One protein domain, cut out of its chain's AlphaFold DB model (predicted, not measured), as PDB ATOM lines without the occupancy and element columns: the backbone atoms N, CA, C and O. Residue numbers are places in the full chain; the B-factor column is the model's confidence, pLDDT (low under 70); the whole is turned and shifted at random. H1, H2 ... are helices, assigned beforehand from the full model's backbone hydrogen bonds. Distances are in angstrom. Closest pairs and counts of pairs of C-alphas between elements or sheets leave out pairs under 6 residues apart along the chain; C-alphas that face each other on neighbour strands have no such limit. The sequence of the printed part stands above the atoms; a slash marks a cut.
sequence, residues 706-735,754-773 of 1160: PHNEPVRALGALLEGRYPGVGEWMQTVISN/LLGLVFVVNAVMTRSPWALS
ATOM      1  N   PRO A 706     182.984 173.398 146.494       68.50
ATOM      2  CA  PRO A 706     181.604 173.836 146.655       68.50
ATOM      3  C   PRO A 706     181.087 173.434 148.040       68.50
ATOM      4  O   PRO A 706     181.278 172.296 148.471       68.50
ATOM      5  N   HIS A 707     180.377 174.341 148.716       68.94
ATOM      6  CA  HIS A 707     179.971 174.214 150.127       68.94
ATOM      7  C   HIS A 707     179.365 172.848 150.519       68.94
ATOM      8  O   HIS A 707     179.546 172.374 151.640       68.94
ATOM      9  N   ASN A 708     178.660 172.193 149.592       78.38
ATOM     10  CA  ASN A 708     177.913 170.959 149.843       78.38
ATOM     11  C   ASN A 708     178.647 169.677 149.398       78.38
ATOM     12  O   ASN A 708     178.187 168.576 149.699       78.38
ATOM     13  N   GLU A 709     179.777 169.779 148.692       82.25
ATOM     14  CA  GLU A 709     180.502 168.610 148.175       82.25
ATOM     15  C   GLU A 709     181.165 167.735 149.264       82.25
ATOM     16  O   GLU A 709     181.011 166.513 149.173       82.25
ATOM     17  N   PRO A 710     181.783 168.268 150.348       80.12
ATOM     18  CA  PRO A 710     182.329 167.423 151.422       80.12
ATOM     19  C   PRO A 710     181.245 166.559 152.071       80.12
ATOM     20  O   PRO A 710     181.486 165.428 152.494       80.12
ATOM     21  N   VAL A 711     180.025 167.098 152.122       83.88
ATOM     22  CA  VAL A 711     178.873 166.427 152.708       83.88
ATOM     23  C   VAL A 711     178.261 165.408 151.751       83.88
ATOM     24  O   VAL A 711     177.918 164.315 152.190       83.88
ATOM     25  N   ARG A 712     178.186 165.710 150.448       86.19
ATOM     26  CA  ARG A 712     177.775 164.736 149.424       86.19
ATOM     27  C   ARG A 712     178.725 163.533 149.392       86.19
ATOM     28  O   ARG A 712     178.254 162.401 149.342       86.19
ATOM     29  N   ALA A 713     180.035 163.768 149.490       85.31
ATOM     30  CA  ALA A 713     181.039 162.708 149.572       85.31
ATOM     31  C   ALA A 713     180.869 161.846 150.838       85.31
ATOM     32  O   ALA A 713     180.850 160.619 150.748       85.31
ATOM     33  N   LEU A 714     180.677 162.469 152.009       86.69
ATOM     34  CA  LEU A 714     180.395 161.743 153.254       86.69
ATOM     35  C   LEU A 714     179.079 160.949 153.176       86.69
ATOM     36  O   LEU A 714     179.040 159.801 153.608       86.69
ATOM     37  N   GLY A 715     178.024 161.534 152.601       91.75
ATOM     38  CA  GLY A 715     176.730 160.881 152.400       91.75
ATOM     39  C   GLY A 715     176.852 159.634 151.532       91.75
ATOM     40  O   GLY A 715     176.483 158.554 151.976       91.75
ATOM     41  N   ALA A 716     177.471 159.748 150.352       89.12
ATOM     42  CA  ALA A 716     177.702 158.618 149.448       89.12
ATOM     43  C   ALA A 716     178.536 157.487 150.088       89.12
ATOM     44  O   ALA A 716     178.271 156.309 149.851       89.12
ATOM     45  N   LEU A 717     179.514 157.823 150.937       88.38
ATOM     46  CA  LEU A 717     180.322 156.841 151.673       88.38
ATOM     47  C   LEU A 717     179.571 156.160 152.830       88.38
ATOM     48  O   LEU A 717     179.905 155.031 153.194       88.38
ATOM     49  N   LEU A 718     178.578 156.829 153.421       90.62
ATOM     50  CA  LEU A 718     177.725 156.259 154.467       90.62
ATOM     51  C   LEU A 718     176.524 155.489 153.890       90.62
ATOM     52  O   LEU A 718     176.065 154.547 154.532       90.62
ATOM     53  N   GLU A 719     176.059 155.828 152.686       92.44
ATOM     54  CA  GLU A 719     174.909 155.221 151.994       92.44
ATOM     55  C   GLU A 719     175.041 153.696 151.867       92.44
ATOM     56  O   GLU A 719     174.121 152.955 152.205       92.44
ATOM     57  N   GLY A 720     176.239 153.205 151.525       86.12
ATOM     58  CA  GLY A 720     176.558 151.769 151.473       86.12
ATOM     59  C   GLY A 720     176.544 151.035 152.827       86.12
ATOM     60  O   GLY A 720     176.827 149.840 152.877       86.12
ATOM     61  N   ARG A 721     176.249 151.731 153.934       85.50
ATOM     62  CA  ARG A 721     176.042 151.164 155.281       85.50
ATOM     63  C   ARG A 721     174.688 151.540 155.892       85.50
ATOM     64  O   ARG A 721     174.172 150.781 156.709       85.50
ATOM     65  N   TYR A 722     174.130 152.686 155.506       89.94
ATOM     66  CA  TYR A 722     172.871 153.236 156.002       89.94
ATOM     67  C   TYR A 722     172.059 153.778 154.814       89.94
ATOM     68  O   TYR A 722     172.154 154.967 154.513       89.94
ATOM     69  N   PRO A 723     171.276 152.931 154.122       89.31
ATOM     70  CA  PRO A 723     170.468 153.370 152.987       89.31
ATOM     71  C   PRO A 723     169.503 154.499 153.376       89.31
ATOM     72  O   PRO A 723     168.819 154.407 154.398       89.31
ATOM     73  N   GLY A 724     169.463 155.558 152.569       91.94
ATOM     74  CA  GLY A 724     168.736 156.804 152.811       91.94
ATOM     75  C   GLY A 724     169.509 157.859 153.617       91.94
ATOM     76  O   GLY A 724     168.966 158.933 153.877       91.94
ATOM     77  N   VAL A 725     170.756 157.608 154.038       92.00
ATOM     78  CA  VAL A 725     171.532 158.588 154.824       92.00
ATOM     79  C   VAL A 725     171.998 159.772 153.979       92.00
ATOM     80  O   VAL A 725     171.999 160.891 154.486       92.00
ATOM     81  N   GLY A 726     172.334 159.570 152.702       92.81
ATOM     82  CA  GLY A 726     172.715 160.650 151.792       92.81
ATOM     83  C   GLY A 726     171.561 161.622 151.542       92.81
ATOM     84  O   GLY A 726     171.741 162.836 151.654       92.81
ATOM     85  N   GLU A 727     170.362 161.088 151.295       91.94
ATOM     86  CA  GLU A 727     169.129 161.872 151.167       91.94
ATOM     87  C   GLU A 727     168.794 162.591 152.482       91.94
ATOM     88  O   GLU A 727     168.641 163.812 152.488       91.94
ATOM     89  N   TRP A 728     168.791 161.876 153.614       93.62
ATOM     90  CA  TRP A 728     168.525 162.462 154.932       93.62
ATOM     91  C   TRP A 728     169.507 163.589 155.285       93.62
ATOM     92  O   TRP A 728     169.091 164.647 155.761       93.62
ATOM     93  N   MET A 729     170.805 163.402 155.020       90.69
ATOM     94  CA  MET A 729     171.822 164.441 155.207       90.69
ATOM     95  C   MET A 729     171.521 165.655 154.324       90.69
ATOM     96  O   MET A 729     171.552 166.779 154.820       90.69
ATOM     97  N   GLN A 730     171.176 165.447 153.050       88.62
ATOM     98  CA  GLN A 730     170.821 166.531 152.135       88.62
ATOM     99  C   GLN A 730     169.576 167.302 152.608       88.62
ATOM    100  O   GLN A 730     169.611 168.531 152.633       88.62
ATOM    101  N   THR A 731     168.527 166.618 153.080       88.12
ATOM    102  CA  THR A 731     167.339 167.253 153.675       88.12
ATOM    103  C   THR A 731     167.676 168.052 154.938       88.12
ATOM    104  O   THR A 731     167.213 169.181 155.090       88.12
ATOM    105  N   VAL A 732     168.499 167.509 155.843       86.25
ATOM    106  CA  VAL A 732     168.896 168.209 157.078       86.25
ATOM    107  C   VAL A 732     169.701 169.468 156.776       86.25
ATOM    108  O   VAL A 732     169.441 170.496 157.393       86.25
ATOM    109  N   ILE A 733     170.619 169.434 155.805       86.25
ATOM    110  CA  ILE A 733     171.355 170.630 155.367       86.25
ATOM    111  C   ILE A 733     170.381 171.661 154.798       86.25
ATOM    112  O   ILE A 733     170.431 172.818 155.200       86.25
ATOM    113  N   SER A 734     169.477 171.260 153.898       84.31
ATOM    114  CA  SER A 734     168.490 172.167 153.300       84.31
ATOM    115  C   SER A 734     167.591 172.840 154.343       84.31
ATOM    116  O   SER A 734     167.259 174.015 154.184       84.31
ATOM    117  N   ASN A 735     167.246 172.138 155.423       79.62
ATOM    118  CA  ASN A 735     166.381 172.654 156.483       79.62
ATOM    119  C   ASN A 735     167.148 173.504 157.515       79.62
ATOM    120  O   ASN A 735     166.751 174.636 157.779       79.62
ATOM    121  N   LEU A 754     184.844 173.111 157.663       72.31
ATOM    122  CA  LEU A 754     185.038 172.027 158.623       72.31
ATOM    123  C   LEU A 754     184.004 172.089 159.754       72.31
ATOM    124  O   LEU A 754     183.632 171.044 160.278       72.31
ATOM    125  N   LEU A 755     183.501 173.284 160.092       72.25
ATOM    126  CA  LEU A 755     182.376 173.445 161.014       72.25
ATOM    127  C   LEU A 755     181.107 172.810 160.436       72.25
ATOM    128  O   LEU A 755     180.488 172.003 161.117       72.25
ATOM    129  N   GLY A 756     180.764 173.087 159.177       80.38
ATOM    130  CA  GLY A 756     179.650 172.453 158.467       80.38
ATOM    131  C   GLY A 756     179.772 170.928 158.417       80.38
ATOM    132  O   GLY A 756     178.821 170.225 158.756       80.38
ATOM    133  N   LEU A 757     180.963 170.400 158.106       79.62
ATOM    134  CA  LEU A 757     181.232 168.957 158.159       79.62
ATOM    135  C   LEU A 757     181.039 168.386 159.578       79.62
ATOM    136  O   LEU A 757     180.423 167.336 159.740       79.62
ATOM    137  N   VAL A 758     181.511 169.088 160.613       81.25
ATOM    138  CA  VAL A 758     181.336 168.710 162.026       81.25
ATOM    139  C   VAL A 758     179.867 168.764 162.462       81.25
ATOM    140  O   VAL A 758     179.402 167.832 163.117       81.25
ATOM    141  N   PHE A 759     179.111 169.794 162.074       81.81
ATOM    142  CA  PHE A 759     177.673 169.898 162.341       81.81
ATOM    143  C   PHE A 759     176.902 168.750 161.689       81.81
ATOM    144  O   PHE A 759     176.067 168.129 162.346       81.81
ATOM    145  N   VAL A 760     177.231 168.412 160.440       83.25
ATOM    146  CA  VAL A 760     176.646 167.286 159.704       83.25
ATOM    147  C   VAL A 760     176.979 165.944 160.357       83.25
ATOM    148  O   VAL A 760     176.069 165.159 160.608       83.25
ATOM    149  N   VAL A 761     178.247 165.674 160.692       84.88
ATOM    150  CA  VAL A 761     178.644 164.437 161.398       84.88
ATOM    151  C   VAL A 761     177.924 164.337 162.742       84.88
ATOM    152  O   VAL A 761     177.369 163.292 163.075       84.88
ATOM    153  N   ASN A 762     177.854 165.434 163.497       83.81
ATOM    154  CA  ASN A 762     177.122 165.471 164.755       83.81
ATOM    155  C   ASN A 762     175.613 165.240 164.555       83.81
ATOM    156  O   ASN A 762     175.005 164.519 165.344       83.81
ATOM    157  N   ALA A 763     175.002 165.782 163.497       82.88
ATOM    158  CA  ALA A 763     173.606 165.523 163.155       82.88
ATOM    159  C   ALA A 763     173.379 164.041 162.810       82.88
ATOM    160  O   ALA A 763     172.493 163.422 163.398       82.88
ATOM    161  N   VAL A 764     174.211 163.433 161.954       84.56
ATOM    162  CA  VAL A 764     174.161 161.988 161.648       84.56
ATOM    163  C   VAL A 764     174.247 161.152 162.930       84.56
ATOM    164  O   VAL A 764     173.455 160.231 163.121       84.56
ATOM    165  N   MET A 765     175.146 161.506 163.849       84.19
ATOM    166  CA  MET A 765     175.396 160.738 165.074       84.19
ATOM    167  C   MET A 765     174.406 161.005 166.224       84.19
ATOM    168  O   MET A 765     174.428 160.268 167.209       84.19
ATOM    169  N   THR A 766     173.539 162.027 166.138       81.81
ATOM    170  CA  THR A 766     172.629 162.412 167.248       81.81
ATOM    171  C   THR A 766     171.162 162.627 166.869       81.81
ATOM    172  O   THR A 766     170.297 162.471 167.732       81.81
ATOM    173  N   ARG A 767     170.864 162.975 165.611       83.25
ATOM    174  CA  ARG A 767     169.517 163.292 165.102       83.25
ATOM    175  C   ARG A 767     169.000 162.303 164.052       83.25
ATOM    176  O   ARG A 767     167.812 162.342 163.747       83.25
ATOM    177  N   SER A 768     169.854 161.455 163.476       85.62
ATOM    178  CA  SER A 768     169.422 160.524 162.426       85.62
ATOM    179  C   SER A 768     168.461 159.447 162.950       85.62
ATOM    180  O   SER A 768     168.546 159.077 164.127       85.62
ATOM    181  N   PRO A 769     167.573 158.885 162.103       76.12
ATOM    182  CA  PRO A 769     166.663 157.813 162.509       76.12
ATOM    183  C   PRO A 769     167.393 156.616 163.132       76.12
ATOM    184  O   PRO A 769     166.926 156.055 164.121       76.12
ATOM    185  N   TRP A 770     168.577 156.269 162.617       82.88
ATOM    186  CA  TRP A 770     169.408 155.175 163.131       82.88
ATOM    187  C   TRP A 770     169.988 155.489 164.523       82.88
ATOM    188  O   TRP A 770     169.943 154.635 165.410       82.88
ATOM    189  N   ALA A 771     170.448 156.724 164.759       75.50
ATOM    190  CA  ALA A 771     170.919 157.170 166.075       75.50
ATOM    191  C   ALA A 771     169.782 157.239 167.115       75.50
ATOM    192  O   ALA A 771     169.960 156.844 168.270       75.50
ATOM    193  N   LEU A 772     168.596 157.706 166.712       73.81
ATOM    194  CA  LEU A 772     167.426 157.810 167.589       73.81
ATOM    195  C   LEU A 772     166.803 156.439 167.905       73.81
ATOM    196  O   LEU A 772     166.389 156.213 169.042       73.81
ATOM    197  N   SER A 773     166.805 155.507 166.947       70.44
ATOM    198  CA  SER A 773     166.337 154.123 167.127       70.44
ATOM    199  C   SER A 773     167.171 153.353 168.162       70.44
ATOM    200  O   SER A 773     166.620 152.682 169.036       70.44
TER     201      SER A 773
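This is residues 706 to 735 and 754 to 773 of the 1160 residues of an uncharacterized protein of Pseudomicrostroma glucosiphilum (UniProt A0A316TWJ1). What does the model look like? H1 and H2 make a helical hairpin shaped as a V, and the longest helix, H3, lies across one face of it, with few contacts to each of the two. The short helix H4 turns off at the last end of H3 and makes a corner with it. What is it made of, and how large is it? The printed part has 50 residues with four named helices in the order H1, H2, H3, H4 and no named strand, so the class is all helix. It is compact, with a radius of gyration of the C-alphas of 10.0 A, and elongated in outline, with spans of 31 by 19 by 17 A.

How do the first two helices stand? H1, residues 709 to 719, and H2, residues 725 to 735, form a hairpin and touch at a steep tilt of 39 degrees, opposite ways. Their closest C-alphas, of Gly 715 and Gly 726, are 4.1 A apart. What does the third helix touch? H3, residues 754 to 767, only just touches H1, with residues 757 to 760 alone and 3 pairs of C-alphas within 8 A, at a shallow tilt of 30 degrees, the same way; the closest C-alphas, of Val 711 and Leu 757, are 6.5 A apart. It only just touches H2 too, with residues 760 to 764 alone and 3 such pairs, opposite ways at a tilt of 68 degrees, only just steep; the closest C-alphas, of Met 729 and Val 760, are 7.2 A apart. The packing of the helices is mostly crossed, but only just: of 3 touching pairs given a tilt, 1 is at a shallow tilt. Where is the last helix? H4, residues 769 to 773, only just touches H3, only at the corner by their link, with 3 pairs within 8 A, the closest being the C-alphas of Met 765 and Ala 771, 5.8 A apart; H4 is apart from H1 and from H2. What do the backbones show? In H1, H2, H3 and H4 every O i to N i+4 pair is within hydrogen-bond range.

Where does the first helix begin, and how long is the hairpin? H1 begins with C-alpha 709 at (180.502, 168.610, 148.175) and is 15.0 A long from first to last C-alpha; H2 is 15.1 A long. Where are the other two? H3 runs 19.0 A from C-alpha 754 at (185.038, 172.027, 158.623), and H4 ends with C-alpha 773 at (166.337, 154.123, 167.127).

Which C-alphas are farthest apart? Those of Pro 706 and Ser 773, 32.3 A. Is the printed part cut? Residues 736 to 753 are not printed, and C-alphas 735 and 754 are 18.8 A apart across the cut. The links H1 to H2 and H3 to H4 are tight. Where is confidence low? The mean pLDDT of the printed part is 83.8, and residues 706 to 707 are under 70.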